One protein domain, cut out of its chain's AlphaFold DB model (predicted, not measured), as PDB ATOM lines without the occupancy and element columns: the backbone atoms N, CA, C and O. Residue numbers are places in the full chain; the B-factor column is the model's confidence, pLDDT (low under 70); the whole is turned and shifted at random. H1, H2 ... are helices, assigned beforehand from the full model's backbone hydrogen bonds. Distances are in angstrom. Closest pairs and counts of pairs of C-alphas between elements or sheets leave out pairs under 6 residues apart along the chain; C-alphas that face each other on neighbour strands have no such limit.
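Overview. This is residues 19 to 90 of the 91 residues of the protein "Glycoprotein FP21, putative" of Entamoeba histolytica KU27 (UniProt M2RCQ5). H2 and H3 form a helical hairpin with short H1 packed on H3, making a body at one end; from it the backbone leads past H4 to H5 at the far end, where residues 78 to 84 stick out. The printed part has 72 residues with five named helices, H1 to H5, and no named strand: all helix. It is loose, radius of gyration of the C-alphas 15.2 A, and spans 43 by 23 by 19 A.

Along the chain. H1 is residues 19 to 25, from C-alpha 19 at (72.044, 213.724, 206.547). H2 is residues 29 to 41, 18.6 A from first to last C-alpha; H3 is 45 to 59, 20.9 A; H4 is 64 to 71; H5 is 79 to 88, ending at C-alpha 88 at (104.013, 232.136, 190.887).

Arrangement. H1 touches residues 50 to 54 of H3 alone, closest C-alphas Cys 24 and Thr 51, 6.1 A. The hairpin H2 and H3 touch at a shallow tilt of 32 degrees, opposite ways, closest C-alphas Ala 39 and Val 48, 5.5 A. H4 is close to but not clearly touching H3, closest C-alphas Leu 59 and Met 67, 6.3 A. H5 is apart from H1, H2, H3 and H4. In H1 to H5 every O i to N i+4 pair is within hydrogen-bond range.

Size, cuts and confidence. The farthest C-alphas, Trp 19 and Glu 80, are 45.3 A apart. The printed part has no cut and no long link; no printed residue is under 70 in pLDDT.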
ATOM      1  N   TRP A  19      72.215 215.032 207.181       88.81
ATOM      2  CA  TRP A  19      72.044 213.724 206.547       88.81
ATOM      3  C   TRP A  19      72.855 213.590 205.252       88.81
ATOM      4  O   TRP A  19      73.465 212.548 205.062       88.81
ATOM      5  N   ASP A  20      72.916 214.632 204.413       89.88
ATOM      6  CA  ASP A  20      73.682 214.613 203.155       89.88
ATOM      7  C   ASP A  20      75.183 214.503 203.447       89.88
ATOM      8  O   ASP A  20      75.887 213.716 202.815       89.88
ATOM      9  N   VAL A  21      75.649 215.245 204.461       89.12
ATOM     10  CA  VAL A  21      77.034 215.178 204.950       89.12
ATOM     11  C   VAL A  21      77.354 213.769 205.425       89.12
ATOM     12  O   VAL A  21      78.327 213.181 204.971       89.12
ATOM     13  N   LYS A  22      76.515 213.208 206.303       92.50
ATOM     14  CA  LYS A  22      76.724 211.859 206.830       92.50
ATOM     15  C   LYS A  22      76.702 210.808 205.724       92.50
ATOM     16  O   LYS A  22      77.569 209.950 205.694       92.50
ATOM     17  N   PHE A  23      75.726 210.884 204.822       93.12
ATOM     18  CA  PHE A  23      75.613 209.960 203.702       93.12
ATOM     19  C   PHE A  23      76.886 209.966 202.856       93.12
ATOM     20  O   PHE A  23      77.415 208.897 202.586       93.12
ATOM     21  N   CYS A  24      77.403 211.142 202.487       93.88
ATOM     22  CA  CYS A  24      78.619 211.240 201.680       93.88
ATOM     23  C   CYS A  24      79.889 210.858 202.460       93.88
ATOM     24  O   CYS A  24      80.783 210.257 201.873       93.88
ATOM     25  N   ASP A  25      79.976 211.190 203.754       92.81
ATOM     26  CA  ASP A  25      81.119 210.845 204.616       92.81
ATOM     27  C   ASP A  25      81.192 209.326 204.905       92.81
ATOM     28  O   ASP A  25      82.285 208.797 205.098       92.81
ATOM     29  N   ASP A  26      80.055 208.614 204.907       94.94
ATOM     30  CA  ASP A  26      79.985 207.155 205.103       94.94
ATOM     31  C   ASP A  26      80.344 206.358 203.821       94.94
ATOM     32  O   ASP A  26      80.494 205.134 203.877       94.94
ATOM     33  N   LEU A  27      80.477 207.016 202.657       94.06
ATOM     34  CA  LEU A  27      80.872 206.366 201.401       94.06
ATOM     35  C   LEU A  27      82.392 206.198 201.304       94.06
ATOM     36  O   LEU A  27      83.173 207.092 201.626       94.06
ATOM     37  N   GLU A  28      82.821 205.064 200.750       94.44
ATOM     38  CA  GLU A  28      84.214 204.888 200.336       94.44
ATOM     39  C   GLU A  28      84.572 205.847 199.189       94.44
ATOM     40  O   GLU A  28      83.722 206.203 198.369       94.44
ATOM     41  N   LYS A  29      85.855 206.231 199.103       91.56
ATOM     42  CA  LYS A  29      86.369 207.210 198.127       91.56
ATOM     43  C   LYS A  29      85.878 206.929 196.704       91.56
ATOM     44  O   LYS A  29      85.316 207.815 196.066       91.56
ATOM     45  N   ASP A  30      86.070 205.708 196.217       93.25
ATOM     46  CA  ASP A  30      85.761 205.356 194.829       93.25
ATOM     47  C   ASP A  30      84.251 205.414 194.562       93.25
ATOM     48  O   ASP A  30      83.816 205.943 193.540       93.25
ATOM     49  N   MET A  31      83.437 204.975 195.529       95.62
ATOM     50  CA  MET A  31      81.979 205.091 195.456       95.62
ATOM     51  C   MET A  31      81.523 206.553 195.451       95.62
ATOM     52  O   MET A  31      80.582 206.895 194.741       95.62
ATOM     53  N   LEU A  32      82.193 207.434 196.198       95.25
ATOM     54  CA  LEU A  32      81.892 208.865 196.210       95.25
ATOM     55  C   LEU A  32      82.152 209.514 194.838       95.25
ATOM     56  O   LEU A  32      81.337 210.315 194.375       95.25
ATOM     57  N   PHE A  33      83.238 209.136 194.155       94.69
ATOM     58  CA  PHE A  33      83.514 209.597 192.788       94.69
ATOM     59  C   PHE A  33      82.503 209.057 191.775       94.69
ATOM     60  O   PHE A  33      82.021 209.817 190.933       94.69
ATOM     61  N   GLU A  34      82.140 207.776 191.857       96.00
ATOM     62  CA  GLU A  34      81.099 207.206 190.996       96.00
ATOM     63  C   GLU A  34      79.728 207.846 191.257       96.00
ATOM     64  O   GLU A  34      78.995 208.141 190.314       96.00
ATOM     65  N   MET A  35      79.412 208.169 192.515       96.25
ATOM     66  CA  MET A  35      78.196 208.893 192.880       96.25
ATOM     67  C   MET A  35      78.170 210.297 192.265       96.25
ATOM     68  O   MET A  35      77.155 210.682 191.685       96.25
ATOM     69  N   LEU A  36      79.279 211.044 192.319       95.69
ATOM     70  CA  LEU A  36      79.392 212.358 191.675       95.69
ATOM     71  C   LEU A  36      79.187 212.262 190.152       95.69
ATOM     72  O   LEU A  36      78.452 213.069 189.572       95.69
ATOM     73  N   LYS A  37      79.805 211.269 189.496       95.31
ATOM     74  CA  LYS A  37      79.651 211.038 188.047       95.31
ATOM     75  C   LYS A  37      78.202 210.707 187.691       95.31
ATOM     76  O   LYS A  37      77.644 211.319 186.782       95.31
ATOM     77  N   ALA A  38      77.582 209.785 188.426       97.31
ATOM     78  CA  ALA A  38      76.191 209.394 188.221       97.31
ATOM     79  C   ALA A  38      75.230 210.570 188.450       97.31
ATOM     80  O   ALA A  38      74.341 210.806 187.634       97.31
ATOM     81  N   ALA A  39      75.442 211.352 189.512       95.62
ATOM     82  CA  ALA A  39      74.642 212.532 189.825       95.62
ATOM     83  C   ALA A  39      74.735 213.598 188.727       95.62
ATOM     84  O   ALA A  39      73.712 214.145 188.317       95.62
ATOM     85  N   THR A  40      75.946 213.842 188.215       94.12
ATOM     86  CA  THR A  40      76.179 214.750 187.082       94.12
ATOM     87  C   THR A  40      75.476 214.241 185.824       94.12
ATOM     88  O   THR A  40      74.786 215.000 185.152       94.12
ATOM     89  N   PHE A  41      75.588 212.943 185.524       96.00
ATOM     90  CA  PHE A  41      74.949 212.332 184.358       96.00
ATOM     91  C   PHE A  41      73.415 212.394 184.421       96.00
ATOM     92  O   PHE A  41      72.761 212.664 183.417       96.00
ATOM     93  N   MET A  42      72.835 212.168 185.602       95.94
ATOM     94  CA  MET A  42      71.387 212.226 185.829       95.94
ATOM     95  C   MET A  42      70.857 213.650 186.056       95.94
ATOM     96  O   MET A  42      69.647 213.822 186.203       95.94
ATOM     97  N   ASN A  43      71.737 214.657 186.078       92.06
ATOM     98  CA  ASN A  43      71.415 216.060 186.329       92.06
ATOM     99  C   ASN A  43      70.695 216.290 187.678       92.06
ATOM    100  O   ASN A  43      69.663 216.960 187.749       92.06
ATOM    101  N   ILE A  44      71.223 215.684 188.751       91.06
ATOM    102  CA  ILE A  44      70.709 215.817 190.123       91.06
ATOM    103  C   ILE A  44      71.595 216.799 190.903       91.06
ATOM    104  O   ILE A  44      72.476 216.394 191.664       91.06
ATOM    105  N   ASP A  45      71.340 218.097 190.734       87.38
ATOM    106  CA  ASP A  45      72.178 219.190 191.260       87.38
ATOM    107  C   ASP A  45      72.488 219.079 192.761       87.38
ATOM    108  O   ASP A  45      73.630 219.267 193.171       87.38
ATOM    109  N   MET A  46      71.502 218.710 193.587       86.12
ATOM    110  CA  MET A  46      71.695 218.587 195.041       86.12
ATOM    111  C   MET A  46      72.710 217.499 195.412       86.12
ATOM    112  O   MET A  46      73.457 217.640 196.377       86.12
ATOM    113  N   LEU A  47      72.734 216.403 194.650       90.31
ATOM    114  CA  LEU A  47      73.644 215.288 194.897       90.31
ATOM    115  C   LEU A  47      75.042 215.596 194.354       90.31
ATOM    116  O   LEU A  47      76.035 215.245 194.993       90.31
ATOM    117  N   VAL A  48      75.127 216.311 193.227       92.50
ATOM    118  CA  VAL A  48      76.391 216.868 192.726       92.50
ATOM    119  C   VAL A  48      76.999 217.798 193.773       92.50
ATOM    120  O   VAL A  48      78.166 217.652 194.115       92.50
ATOM    121  N   GLU A  49      76.206 218.709 194.336       90.62
ATOM    122  CA  GLU A  49      76.672 219.647 195.355       90.62
ATOM    123  C   GLU A  49      77.156 218.928 196.620       90.62
ATOM    124  O   GLU A  49      78.253 219.214 197.104       90.62
ATOM    125  N   ALA A  50      76.372 217.975 197.135       92.06
ATOM    126  CA  ALA A  50      76.723 217.226 198.338       92.06
ATOM    127  C   ALA A  50      78.039 216.450 198.167       92.06
ATOM    128  O   ALA A  50      78.963 216.595 198.969       92.06
ATOM    129  N   THR A  51      78.154 215.689 197.077       94.06
ATOM    130  CA  THR A  51      79.349 214.885 196.790       94.06
ATOM    131  C   THR A  51      80.573 215.758 196.501       94.06
ATOM    132  O   THR A  51      81.646 215.503 197.052       94.06
ATOM    133  N   ALA A  52      80.421 216.837 195.726       92.75
ATOM    134  CA  ALA A  52      81.508 217.767 195.422       92.75
ATOM    135  C   ALA A  52      82.027 218.487 196.676       92.75
ATOM    136  O   ALA A  52      83.241 218.592 196.859       92.75
ATOM    137  N   LYS A  53      81.137 218.942 197.570       91.44
ATOM    138  CA  LYS A  53      81.526 219.570 198.845       91.44
ATOM    139  C   LYS A  53      82.275 218.587 199.754       91.44
ATOM    140  O   LYS A  53      83.276 218.978 200.353       91.44
ATOM    141  N   THR A  54      81.864 217.317 199.824       92.50
ATOM    142  CA  THR A  54      82.593 216.292 200.597       92.50
ATOM    143  C   THR A  54      83.973 215.993 200.006       92.50
ATOM    144  O   THR A  54      84.957 215.940 200.745       92.50
ATOM    145  N   ILE A  55      84.093 215.874 198.680       92.44
ATOM    146  CA  ILE A  55      85.395 215.709 198.008       92.44
ATOM    147  C   ILE A  55      86.292 216.923 198.282       92.44
ATOM    148  O   ILE A  55      87.444 216.757 198.683       92.44
ATOM    149  N   ALA A  56      85.764 218.143 198.142       90.88
ATOM    150  CA  ALA A  56      86.502 219.372 198.419       90.88
ATOM    151  C   ALA A  56      86.994 219.429 199.873       90.88
ATOM    152  O   ALA A  56      88.169 219.704 200.108       90.88
ATOM    153  N   LYS A  57      86.139 219.086 200.846       90.38
ATOM    154  CA  LYS A  57      86.502 218.977 202.270       90.38
ATOM    155  C   LYS A  57      87.684 218.027 202.488       90.38
ATOM    156  O   LYS A  57      88.574 218.351 203.267       90.38
ATOM    157  N   ASN A  58      87.728 216.900 201.777       90.06
ATOM    158  CA  ASN A  58      88.826 215.934 201.868       90.06
ATOM    159  C   ASN A  58      90.130 216.426 201.221       90.06
ATOM    160  O   ASN A  58      91.197 215.914 201.555       90.06
ATOM    161  N   LEU A  59      90.069 217.399 200.309       91.38
ATOM    162  CA  LEU A  59      91.248 218.001 199.680       91.38
ATOM    163  C   LEU A  59      91.869 219.117 200.531       91.38
ATOM    164  O   LEU A  59      93.070 219.367 200.416       91.38
ATOM    165  N   ILE A  60      91.092 219.774 201.397       91.25
ATOM    166  CA  ILE A  60      91.591 220.861 202.251       91.25
ATOM    167  C   ILE A  60      92.745 220.356 203.130       91.25
ATOM    168  O   ILE A  60      92.619 219.375 203.859       91.25
ATOM    169  N   GLY A  61      93.880 221.055 203.069       87.75
ATOM    170  CA  GLY A  61      95.069 220.757 203.874       87.75
ATOM    171  C   GLY A  61      95.991 219.669 203.313       87.75
ATOM    172  O   GLY A  61      97.033 219.413 203.912       87.75
ATOM    173  N   LYS A  62      95.658 219.050 202.171       92.00
ATOM    174  CA  LYS A  62      96.571 218.141 201.459       92.00
ATOM    175  C   LYS A  62      97.633 218.920 200.678       92.00
ATOM    176  O   LYS A  62      97.360 220.008 200.176       92.00
ATOM    177  N   THR A  63      98.836 218.359 200.540       91.19
ATOM    178  CA  THR A  63      99.840 218.879 199.589       91.19
ATOM    179  C   THR A  63      99.447 218.537 198.151       91.19
ATOM    180  O   THR A  63      98.617 217.658 197.928       91.19
ATOM    181  N   VAL A  64     100.070 219.181 197.159       87.62
ATOM    182  CA  VAL A  64      99.812 218.907 195.731       87.62
ATOM    183  C   VAL A  64     100.008 217.422 195.401       87.62
ATOM    184  O   VAL A  64      99.190 216.823 194.709       87.62
ATOM    185  N   GLU A  65     101.052 216.800 195.945       88.25
ATOM    186  CA  GLU A  65     101.351 215.381 195.747       88.25
ATOM    187  C   GLU A  65     100.260 214.486 196.353       88.25
ATOM    188  O   GLU A  65      99.799 213.546 195.711       88.25
ATOM    189  N   GLN A  66      99.783 214.819 197.556       89.62
ATOM    190  CA  GLN A  66      98.702 214.085 198.220       89.62
ATOM    191  C   GLN A  66      97.345 214.284 197.535       89.62
ATOM    192  O   GLN A  66      96.508 213.384 197.564       89.62
ATOM    193  N   MET A  67      97.097 215.459 196.945       91.12
ATOM    194  CA  MET A  67      95.899 215.704 196.140       91.12
ATOM    195  C   MET A  67      95.916 214.841 194.879       91.12
ATOM    196  O   MET A  67      94.909 214.208 194.579       91.12
ATOM    197  N   ARG A  68      97.061 214.754 194.190       90.50
ATOM    198  CA  ARG A  68      97.237 213.881 193.019       90.50
ATOM    199  C   ARG A  68      96.988 212.416 193.357       90.50
ATOM    200  O   ARG A  68      96.191 211.769 192.692       90.50
ATOM    201  N   GLU A  69      97.576 211.919 194.444       90.94
ATOM    202  CA  GLU A  69      97.335 210.548 194.911       90.94
ATOM    203  C   GLU A  69      95.857 210.310 195.263       90.94
ATOM    204  O   GLU A  69      95.265 209.302 194.878       90.94
ATOM    205  N   TYR A  70      95.222 211.259 195.958       89.69
ATOM    206  CA  TYR A  70      93.809 211.150 196.315       89.69
ATOM    207  C   TYR A  70      92.907 211.084 195.075       89.69
ATOM    208  O   TYR A  70      92.025 210.222 195.010       89.69
ATOM    209  N   LEU A  71      93.161 211.956 194.096       88.88
ATOM    210  CA  LEU A  71      92.435 212.028 192.828       88.88
ATOM    211  C   LEU A  71      92.824 210.917 191.841       88.88
ATOM    212  O   LEU A  71      92.123 210.737 190.852       88.88
ATOM    213  N   ASN A  72      93.868 210.136 192.141       87.44
ATOM    214  CA  ASN A  72      94.440 209.126 191.251       87.44
ATOM    215  C   ASN A  72      94.914 209.717 189.906       87.44
ATOM    216  O   ASN A  72      94.683 209.135 188.850       87.44
ATOM    217  N   GLU A  73      95.562 210.882 189.972       88.69
ATOM    218  CA  GLU A  73      96.097 211.623 188.825       88.69
ATOM    219  C   GLU A  73      97.631 211.575 188.797       88.69
ATOM    220  O   GLU A  73      98.296 211.651 189.837       88.69
ATOM    221  N   GLU A  74      98.203 211.469 187.597       87.44
ATOM    222  CA  GLU A  74      99.654 211.465 187.387       87.44
ATOM    223  C   GLU A  74     100.235 212.890 187.406       87.44
ATOM    224  O   GLU A  74      99.537 213.880 187.190       87.44
ATOM    225  N   ASN A  75     101.536 213.019 187.689       88.06
ATOM    226  CA  ASN A  75     102.222 214.303 187.553       88.06
ATOM    227  C   ASN A  75     102.683 214.494 186.104       88.06
ATOM    228  O   ASN A  75     103.675 213.898 185.688       88.06
ATOM    229  N   ASP A  76     101.984 215.351 185.373       88.31
ATOM    230  CA  ASP A  76     102.233 215.708 183.977       88.31
ATOM    231  C   ASP A  76     103.195 216.898 183.798       88.31
ATOM    232  O   ASP A  76     103.583 217.208 182.672       88.31
ATOM    233  N   TYR A  77     103.623 217.537 184.892       86.69
ATOM    234  CA  TYR A  77     104.516 218.694 184.851       86.69
ATOM    235  C   TYR A  77     105.992 218.306 184.876       86.69
ATOM    236  O   TYR A  77     106.436 217.462 185.667       86.69
ATOM    237  N   THR A  78     106.781 219.022 184.081       90.75
ATOM    238  CA  THR A  78     108.243 218.990 184.160       90.75
ATOM    239  C   THR A  78     108.749 219.641 185.459       90.75
ATOM    240  O   THR A  78     108.056 220.470 186.061       90.75
ATOM    241  N   PRO A  79     109.963 219.292 185.932       87.81
ATOM    242  CA  PRO A  79     110.551 219.914 187.119       87.81
ATOM    243  C   PRO A  79     110.631 221.444 187.028       87.81
ATOM    244  O   PRO A  79     110.358 222.128 188.015       87.81
ATOM    245  N   GLU A  80     110.959 221.973 185.848       89.56
ATOM    246  CA  GLU A  80     111.040 223.405 185.573       89.56
ATOM    247  C   GLU A  80     109.672 224.090 185.717       89.56
ATOM    248  O   GLU A  80     109.558 225.102 186.409       89.56
ATOM    249  N   GLU A  81     108.610 223.507 185.150       88.94
ATOM    250  CA  GLU A  81     107.242 224.036 185.267       88.94
ATOM    251  C   GLU A  81     106.748 224.028 186.721       88.94
ATOM    252  O   GLU A  81     106.098 224.974 187.164       88.94
ATOM    253  N   ILE A  82     107.094 223.000 187.505       85.19
ATOM    254  CA  ILE A  82     106.769 222.950 188.939       85.19
ATOM    255  C   ILE A  82     107.461 224.093 189.690       85.19
ATOM    256  O   ILE A  82     106.862 224.690 190.587       85.19
ATOM    257  N   GLU A  83     108.715 224.401 189.358       87.19
ATOM    258  CA  GLU A  83     109.450 225.498 189.988       87.19
ATOM    259  C   GLU A  83     108.842 226.865 189.634       87.19
ATOM    260  O   GLU A  83     108.684 227.714 190.516       87.19
ATOM    261  N   GLU A  84     108.445 227.069 188.378       89.62
ATOM    262  CA  GLU A  84     107.735 228.278 187.947       89.62
ATOM    263  C   GLU A  84     106.377 228.429 188.643       89.62
ATOM    264  O   GLU A  84     106.059 229.508 189.146       89.62
ATOM    265  N   LEU A  85     105.599 227.346 188.744       87.62
ATOM    266  CA  LEU A  85     104.325 227.333 189.463       87.62
ATOM    267  C   LEU A  85     104.521 227.652 190.947       87.62
ATOM    268  O   LEU A  85     103.801 228.488 191.492       87.62
ATOM    269  N   LYS A  86     105.531 227.062 191.599       87.00
ATOM    270  CA  LYS A  86     105.858 227.372 192.998       87.00
ATOM    271  C   LYS A  86     106.218 228.842 193.175       87.00
ATOM    272  O   LYS A  86     105.714 229.456 194.100       87.00
ATOM    273  N   LYS A  87     107.024 229.428 192.285       89.81
ATOM    274  CA  LYS A  87     107.351 230.866 192.334       89.81
ATOM    275  C   LYS A  87     106.120 231.750 192.134       89.81
ATOM    276  O   LYS A  87     106.008 232.781 192.782       89.81
ATOM    277  N   LYS A  88     105.211 231.359 191.238       89.50
ATOM    278  CA  LYS A  88     104.013 232.136 190.887       89.50
ATOM    279  C   LYS A  88     102.929 232.117 191.971       89.50
ATOM    280  O   LYS A  88     102.177 233.079 192.069       89.50
ATOM    281  N   TYR A  89     102.833 231.031 192.737       83.94
ATOM    282  CA  TYR A  89     101.773 230.797 193.726       83.94
ATOM    283  C   TYR A  89     102.310 230.646 195.165       83.94
ATOM    284  O   TYR A  89     101.645 230.042 196.002       83.94
ATOM    285  N   ALA A  90     103.517 231.150 195.454       75.81
ATOM    286  CA  ALA A  90     104.121 231.134 196.796       75.81
ATOM    287  C   ALA A  90     103.604 232.237 197.747       75.81
ATOM    288  O   ALA A  90     104.066 232.279 198.888       75.81
TER     289      ALA A  90